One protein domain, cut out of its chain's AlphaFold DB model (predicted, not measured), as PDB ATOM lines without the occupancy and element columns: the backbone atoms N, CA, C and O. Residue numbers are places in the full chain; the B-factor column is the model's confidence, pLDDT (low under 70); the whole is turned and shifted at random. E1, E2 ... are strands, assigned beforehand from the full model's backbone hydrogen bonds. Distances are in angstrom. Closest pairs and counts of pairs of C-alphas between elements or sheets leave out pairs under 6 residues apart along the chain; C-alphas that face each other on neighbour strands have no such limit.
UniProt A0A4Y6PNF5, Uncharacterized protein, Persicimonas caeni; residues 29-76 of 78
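AT A GLANCE: This is residues 29 to 76 of the 78 residues of an uncharacterized protein of Persicimonas caeni (UniProt A0A4Y6PNF5). With little regular structure, two hairpins, E3 with E4 and E1 with E2, meet through E4, and residues 57 to 62 stick out. The printed part has 48 residues, no named helix, strands E1 to E4 in order and two antiparallel sheets; it is all strand, 17 residues in strands. It is compact, radius of gyration of the C-alphas 10.1 A, spanning 30 by 19 by 16 A.

IN THESE COORDINATES: E3, residues 49 to 53, and E4, residues 71 to 75, are each 12.5 A long; C-alpha 75 is at (154.912, 197.894, 153.293). E1, residues 29 to 31, is 6.2 A long, from C-alpha 29 at (162.795, 202.569, 142.734); E2, residues 34 to 37, 9.9 A.

HOW THE PARTS SIT: E3 and E4 are an antiparallel hairpin, N 50 and O 74 within hydrogen-bond range at 2.8 A. E1 and E2 are another, N 31 and O 34 at 2.8 A. The closest C-alphas of E4 and E2, 73 and 37, are 5.7 A apart.

THE WHOLE: The printed part has no cut; links E2 to E3 and E3 to E4 are long; residues 55 to 69 have pLDDT under 70.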
ATOM      1  N   VAL A  29     162.394 201.278 142.189       79.38
ATOM      2  CA  VAL A  29     162.795 202.569 142.734       79.38
ATOM      3  C   VAL A  29     163.427 202.374 144.105       79.38
ATOM      4  O   VAL A  29     163.053 201.499 144.886       79.38
ATOM      5  N   CYS A  30     164.424 203.197 144.404       79.06
ATOM      6  CA  CYS A  30     165.061 203.168 145.705       79.06
ATOM      7  C   CYS A  30     164.182 203.864 146.743       79.06
ATOM      8  O   CYS A  30     164.089 205.079 146.670       79.06
ATOM      9  N   TYR A  31     163.605 203.143 147.705       78.06
ATOM     10  CA  TYR A  31     162.837 203.675 148.838       78.06
ATOM     11  C   TYR A  31     163.563 203.374 150.154       78.06
ATOM     12  O   TYR A  31     163.806 202.211 150.466       78.06
ATOM     13  N   GLU A  32     163.929 204.393 150.937       76.12
ATOM     14  CA  GLU A  32     164.670 204.223 152.207       76.12
ATOM     15  C   GLU A  32     165.876 203.288 152.084       76.12
ATOM     16  O   GLU A  32     166.103 202.394 152.899       76.12
ATOM     17  N   TYR A  33     166.657 203.503 151.029       75.19
ATOM     18  CA  TYR A  33     167.825 202.697 150.695       75.19
ATOM     19  C   TYR A  33     167.530 201.229 150.350       75.19
ATOM     20  O   TYR A  33     168.451 200.428 150.258       75.19
ATOM     21  N   THR A  34     166.271 200.868 150.107       78.31
ATOM     22  CA  THR A  34     165.844 199.532 149.676       78.31
ATOM     23  C   THR A  34     165.239 199.607 148.280       78.31
ATOM     24  O   THR A  34     164.421 200.483 148.009       78.31
ATOM     25  N   CYS A  35     165.611 198.694 147.383       80.31
ATOM     26  CA  CYS A  35     164.946 198.602 146.087       80.31
ATOM     27  C   CYS A  35     163.543 198.029 146.260       80.31
ATOM     28  O   CYS A  35     163.358 196.990 146.893       80.31
ATOM     29  N   ARG A  36     162.557 198.749 145.735       81.25
ATOM     30  CA  ARG A  36     161.146 198.377 145.763       81.25
ATOM     31  C   ARG A  36     160.594 198.429 144.357       81.25
ATOM     32  O   ARG A  36     160.990 199.297 143.583       81.25
ATOM     33  N   ASP A  37     159.670 197.534 144.052       85.81
ATOM     34  CA  ASP A  37     158.963 197.557 142.781       85.81
ATOM     35  C   ASP A  37     158.219 198.881 142.607       85.81
ATOM     36  O   ASP A  37     157.602 199.418 143.539       85.81
ATOM     37  N   THR A  38     158.317 199.425 141.399       86.12
ATOM     38  CA  THR A  38     157.477 200.545 140.990       86.12
ATOM     39  C   THR A  38     156.042 200.072 140.811       86.12
ATOM     40  O   THR A  38     155.776 198.913 140.506       86.12
ATOM     41  N   CYS A  39     155.097 200.978 141.015       87.69
ATOM     42  CA  CYS A  39     153.684 200.660 140.888       87.69
ATOM     43  C   CYS A  39     152.911 201.852 140.334       87.69
ATOM     44  O   CYS A  39     153.315 203.008 140.466       87.69
ATOM     45  N   GLN A  40     151.759 201.593 139.734       87.06
ATOM     46  CA  GLN A  40     150.775 202.624 139.415       87.06
ATOM     47  C   GLN A  40     149.550 202.516 140.322       87.06
ATOM     48  O   GLN A  40     148.898 203.526 140.593       87.06
ATOM     49  N   THR A  41     149.237 201.304 140.792       87.69
ATOM     50  CA  THR A  41     148.092 201.016 141.669       87.69
ATOM     51  C   THR A  41     148.424 199.947 142.710       87.69
ATOM     52  O   THR A  41     149.315 199.131 142.494       87.69
ATOM     53  N   ASP A  42     147.662 199.891 143.808       87.12
ATOM     54  CA  ASP A  42     147.831 198.879 144.869       87.12
ATOM     55  C   ASP A  42     147.716 197.429 144.373       87.12
ATOM     56  O   ASP A  42     148.232 196.514 145.002       87.12
ATOM     57  N   ALA A  43     147.053 197.199 143.235       88.56
ATOM     58  CA  ALA A  43     146.890 195.863 142.663       88.56
ATOM     59  C   ALA A  43     148.202 195.255 142.135       88.56
ATOM     60  O   ALA A  43     148.257 194.049 141.896       88.56
ATOM     61  N   GLU A  44     149.222 196.085 141.918       88.75
ATOM     62  CA  GLU A  44     150.548 195.664 141.455       88.75
ATOM     63  C   GLU A  44     151.480 195.311 142.621       88.75
ATOM     64  O   GLU A  44     152.514 194.683 142.411       88.75
ATOM     65  N   CYS A  45     151.090 195.664 143.846       87.31
ATOM     66  CA  CYS A  45     151.848 195.392 145.057       87.31
ATOM     67  C   CYS A  45     151.425 194.075 145.714       87.31
ATOM     68  O   CYS A  45     150.329 193.548 145.481       87.31
ATOM     69  N   SER A  46     152.293 193.518 146.564       85.81
ATOM     70  CA  SER A  46     151.922 192.353 147.367       85.81
ATOM     71  C   SER A  46     150.782 192.697 148.326       85.81
ATOM     72  O   SER A  46     150.587 193.841 148.713       85.81
ATOM     73  N   THR A  47     150.073 191.684 148.824       81.31
ATOM     74  CA  THR A  47     148.944 191.846 149.765       81.31
ATOM     75  C   THR A  47     149.245 192.571 151.087       81.31
ATOM     76  O   THR A  47     148.313 192.801 151.848       81.31
ATOM     77  N   ALA A  48     150.509 192.863 151.399       84.38
ATOM     78  CA  ALA A  48     150.941 193.591 152.598       84.38
ATOM     79  C   ALA A  48     151.652 194.914 152.250       84.38
ATOM     80  O   ALA A  48     152.375 195.478 153.069       84.38
ATOM     81  N   GLU A  49     151.499 195.360 151.006       86.75
ATOM     82  CA  GLU A  49     152.128 196.549 150.459       86.75
ATOM     83  C   GLU A  49     151.058 197.430 149.807       86.75
ATOM     84  O   GLU A  49     150.066 196.941 149.269       86.75
ATOM     85  N   THR A  50     151.269 198.739 149.847       87.88
ATOM     86  CA  THR A  50     150.425 199.735 149.186       87.88
ATOM     87  C   THR A  50     151.256 200.511 148.177       87.88
ATOM     88  O   THR A  50     152.454 200.739 148.376       87.88
ATOM     89  N   CYS A  51     150.621 200.913 147.080       87.56
ATOM     90  CA  CYS A  51     151.262 201.739 146.078       87.56
ATOM     91  C   CYS A  51     151.248 203.197 146.530       87.56
ATOM     92  O   CYS A  51     150.260 203.915 146.356       87.56
ATOM     93  N   ALA A  52     152.359 203.645 147.107       82.75
ATOM     94  CA  ALA A  52     152.478 204.996 147.626       82.75
ATOM     95  C   ALA A  52     153.427 205.841 146.772       82.75
ATOM     96  O   ALA A  52     154.475 205.354 146.336       82.75
ATOM     97  N   PRO A  53     153.110 207.130 146.560       77.56
ATOM     98  CA  PRO A  53     154.045 208.033 145.919       77.56
ATOM     99  C   PRO A  53     155.317 208.147 146.761       77.56
ATOM    100  O   PRO A  53     155.277 208.451 147.953       77.56
ATOM    101  N   CYS A  54     156.458 207.993 146.099       70.56
ATOM    102  CA  CYS A  54     157.786 208.250 146.647       70.56
ATOM    103  C   CYS A  54     158.065 209.737 146.927       70.56
ATOM    104  O   CYS A  54     159.168 210.111 147.342       70.56
ATOM    105  N   ILE A  55     157.098 210.603 146.631       64.62
ATOM    106  CA  ILE A  55     157.203 212.045 146.781       64.62
ATOM    107  C   ILE A  55     157.269 212.333 148.277       64.62
ATOM    108  O   ILE A  55     156.302 212.113 149.009       64.62
ATOM    109  N   GLY A  56     158.431 212.822 148.724       53.62
ATOM    110  CA  GLY A  56     158.591 213.401 150.054       53.62
ATOM    111  C   GLY A  56     157.423 214.335 150.276       53.62
ATOM    112  O   GLY A  56     157.206 215.230 149.456       53.62
ATOM    113  N   GLY A  57     156.613 214.023 151.293       40.97
ATOM    114  CA  GLY A  57     155.312 214.642 151.501       40.97
ATOM    115  C   GLY A  57     155.391 216.146 151.283       40.97
ATOM    116  O   GLY A  57     156.430 216.743 151.560       40.97
ATOM    117  N   ALA A  58     154.301 216.726 150.775       39.47
ATOM    118  CA  ALA A  58     154.128 218.093 150.262       39.47
ATOM    119  C   ALA A  58     154.545 219.272 151.188       39.47
ATOM    120  O   ALA A  58     154.075 220.396 151.031       39.47
ATOM    121  N   VAL A  59     155.421 219.045 152.164       38.81
ATOM    122  CA  VAL A  59     155.956 219.961 153.156       38.81
ATOM    123  C   VAL A  59     157.428 219.597 153.472       38.81
ATOM    124  O   VAL A  59     157.774 219.278 154.601       38.81
ATOM    125  N   GLY A  60     158.321 219.626 152.477       36.09
ATOM    126  CA  GLY A  60     159.769 219.789 152.710       36.09
ATOM    127  C   GLY A  60     160.530 218.652 153.411       36.09
ATOM    128  O   GLY A  60     161.567 218.924 154.013       36.09
ATOM    129  N   GLY A  61     160.055 217.407 153.345       42.25
ATOM    130  CA  GLY A  61     160.854 216.235 153.718       42.25
ATOM    131  C   GLY A  61     161.699 215.743 152.541       42.25
ATOM    132  O   GLY A  61     161.239 215.792 151.400       42.25
ATOM    133  N   GLU A  62     162.919 215.270 152.803       50.88
ATOM    134  CA  GLU A  62     163.711 214.522 151.820       50.88
ATOM    135  C   GLU A  62     162.833 213.387 151.274       50.88
ATOM    136  O   GLU A  62     162.289 212.593 152.045       50.88
ATOM    137  N   GLY A  63     162.605 213.370 149.957       56.84
ATOM    138  CA  GLY A  63     161.864 212.292 149.312       56.84
ATOM    139  C   GLY A  63     162.422 210.950 149.753       56.84
ATOM    140  O   GLY A  63     163.635 210.755 149.749       56.84
ATOM    141  N   LYS A  64     161.541 210.035 150.166       65.94
ATOM    142  CA  LYS A  64     161.952 208.687 150.578       65.94
ATOM    143  C   LYS A  64     162.564 207.917 149.407       65.94
ATOM    144  O   LYS A  64     163.271 206.942 149.659       65.94
ATOM    145  N   CYS A  65     162.336 208.384 148.170       68.00
ATOM    146  CA  CYS A  65     163.019 207.878 146.997       68.00
ATOM    147  C   CYS A  65     164.025 208.833 146.375       68.00
ATOM    148  O   CYS A  65     163.808 210.039 146.243       68.00
ATOM    149  N   PHE A  66     165.136 208.241 145.949       64.06
ATOM    150  CA  PHE A  66     166.215 208.940 145.277       64.06
ATOM    151  C   PHE A  66     165.985 208.901 143.766       64.06
ATOM    152  O   PHE A  66     166.185 207.867 143.137       64.06
ATOM    153  N   GLY A  67     165.616 210.042 143.187       51.44
ATOM    154  CA  GLY A  67     165.805 210.290 141.757       51.44
ATOM    155  C   GLY A  67     164.555 210.473 140.905       51.44
ATOM    156  O   GLY A  67     164.710 211.024 139.821       51.44
ATOM    157  N   GLU A  68     163.347 210.112 141.352       56.28
ATOM    158  CA  GLU A  68     162.159 210.232 140.491       56.28
ATOM    159  C   GLU A  68     160.828 210.444 141.238       56.28
ATOM    160  O   GLU A  68     160.631 209.983 142.364       56.28
ATOM    161  N   GLU A  69     159.888 211.110 140.556       63.59
ATOM    162  CA  GLU A  69     158.467 211.237 140.920       63.59
ATOM    163  C   GLU A  69     157.700 209.935 140.605       63.59
ATOM    164  O   GLU A  69     156.716 209.943 139.868       63.59
ATOM    165  N   GLN A  70     158.179 208.797 141.110       73.19
ATOM    166  CA  GLN A  70     157.524 207.496 140.922       73.19
ATOM    167  C   GLN A  70     156.706 207.093 142.157       73.19
ATOM    168  O   GLN A  70     156.741 207.758 143.196       73.19
ATOM    169  N   ASN A  71     155.973 205.987 142.058       83.50
ATOM    170  CA  ASN A  71     155.382 205.324 143.216       83.50
ATOM    171  C   ASN A  71     156.119 204.008 143.466       83.50
ATOM    172  O   ASN A  71     156.611 203.386 142.524       83.50
ATOM    173  N   ALA A  72     156.167 203.592 144.725       84.62
ATOM    174  CA  ALA A  72     156.758 202.334 145.148       84.62
ATOM    175  C   ALA A  72     155.722 201.492 145.886       84.62
ATOM    176  O   ALA A  72     154.894 202.034 146.627       84.62
ATOM    177  N   CYS A  73     155.824 200.174 145.747       87.38
ATOM    178  CA  CYS A  73     155.196 199.256 146.683       87.38
ATOM    179  C   CYS A  73     155.920 199.359 148.026       87.38
ATOM    180  O   CYS A  73     157.055 198.903 148.183       87.38
ATOM    181  N   ILE A  74     155.274 200.018 148.986       83.56
ATOM    182  CA  ILE A  74     155.789 200.164 150.346       83.56
ATOM    183  C   ILE A  74     155.009 199.239 151.273       83.56
ATOM    184  O   ILE A  74     153.800 199.090 151.084       83.56
ATOM    185  N   PRO A  75     155.650 198.626 152.279       82.88
ATOM    186  CA  PRO A  75     154.912 197.894 153.293       82.88
ATOM    187  C   PRO A  75     153.918 198.839 153.971       82.88
ATOM    188  O   PRO A  75     154.245 199.992 154.266       82.88
ATOM    189  N   GLU A  76     152.703 198.355 154.219       71.38
ATOM    190  CA  GLU A  76     151.800 199.031 155.144       71.38
ATOM    191  C   GLU A  76     152.461 198.949 156.527       71.38
ATOM    192  O   GLU A  76     152.410 197.907 157.177       71.38
TER     193      GLU A  76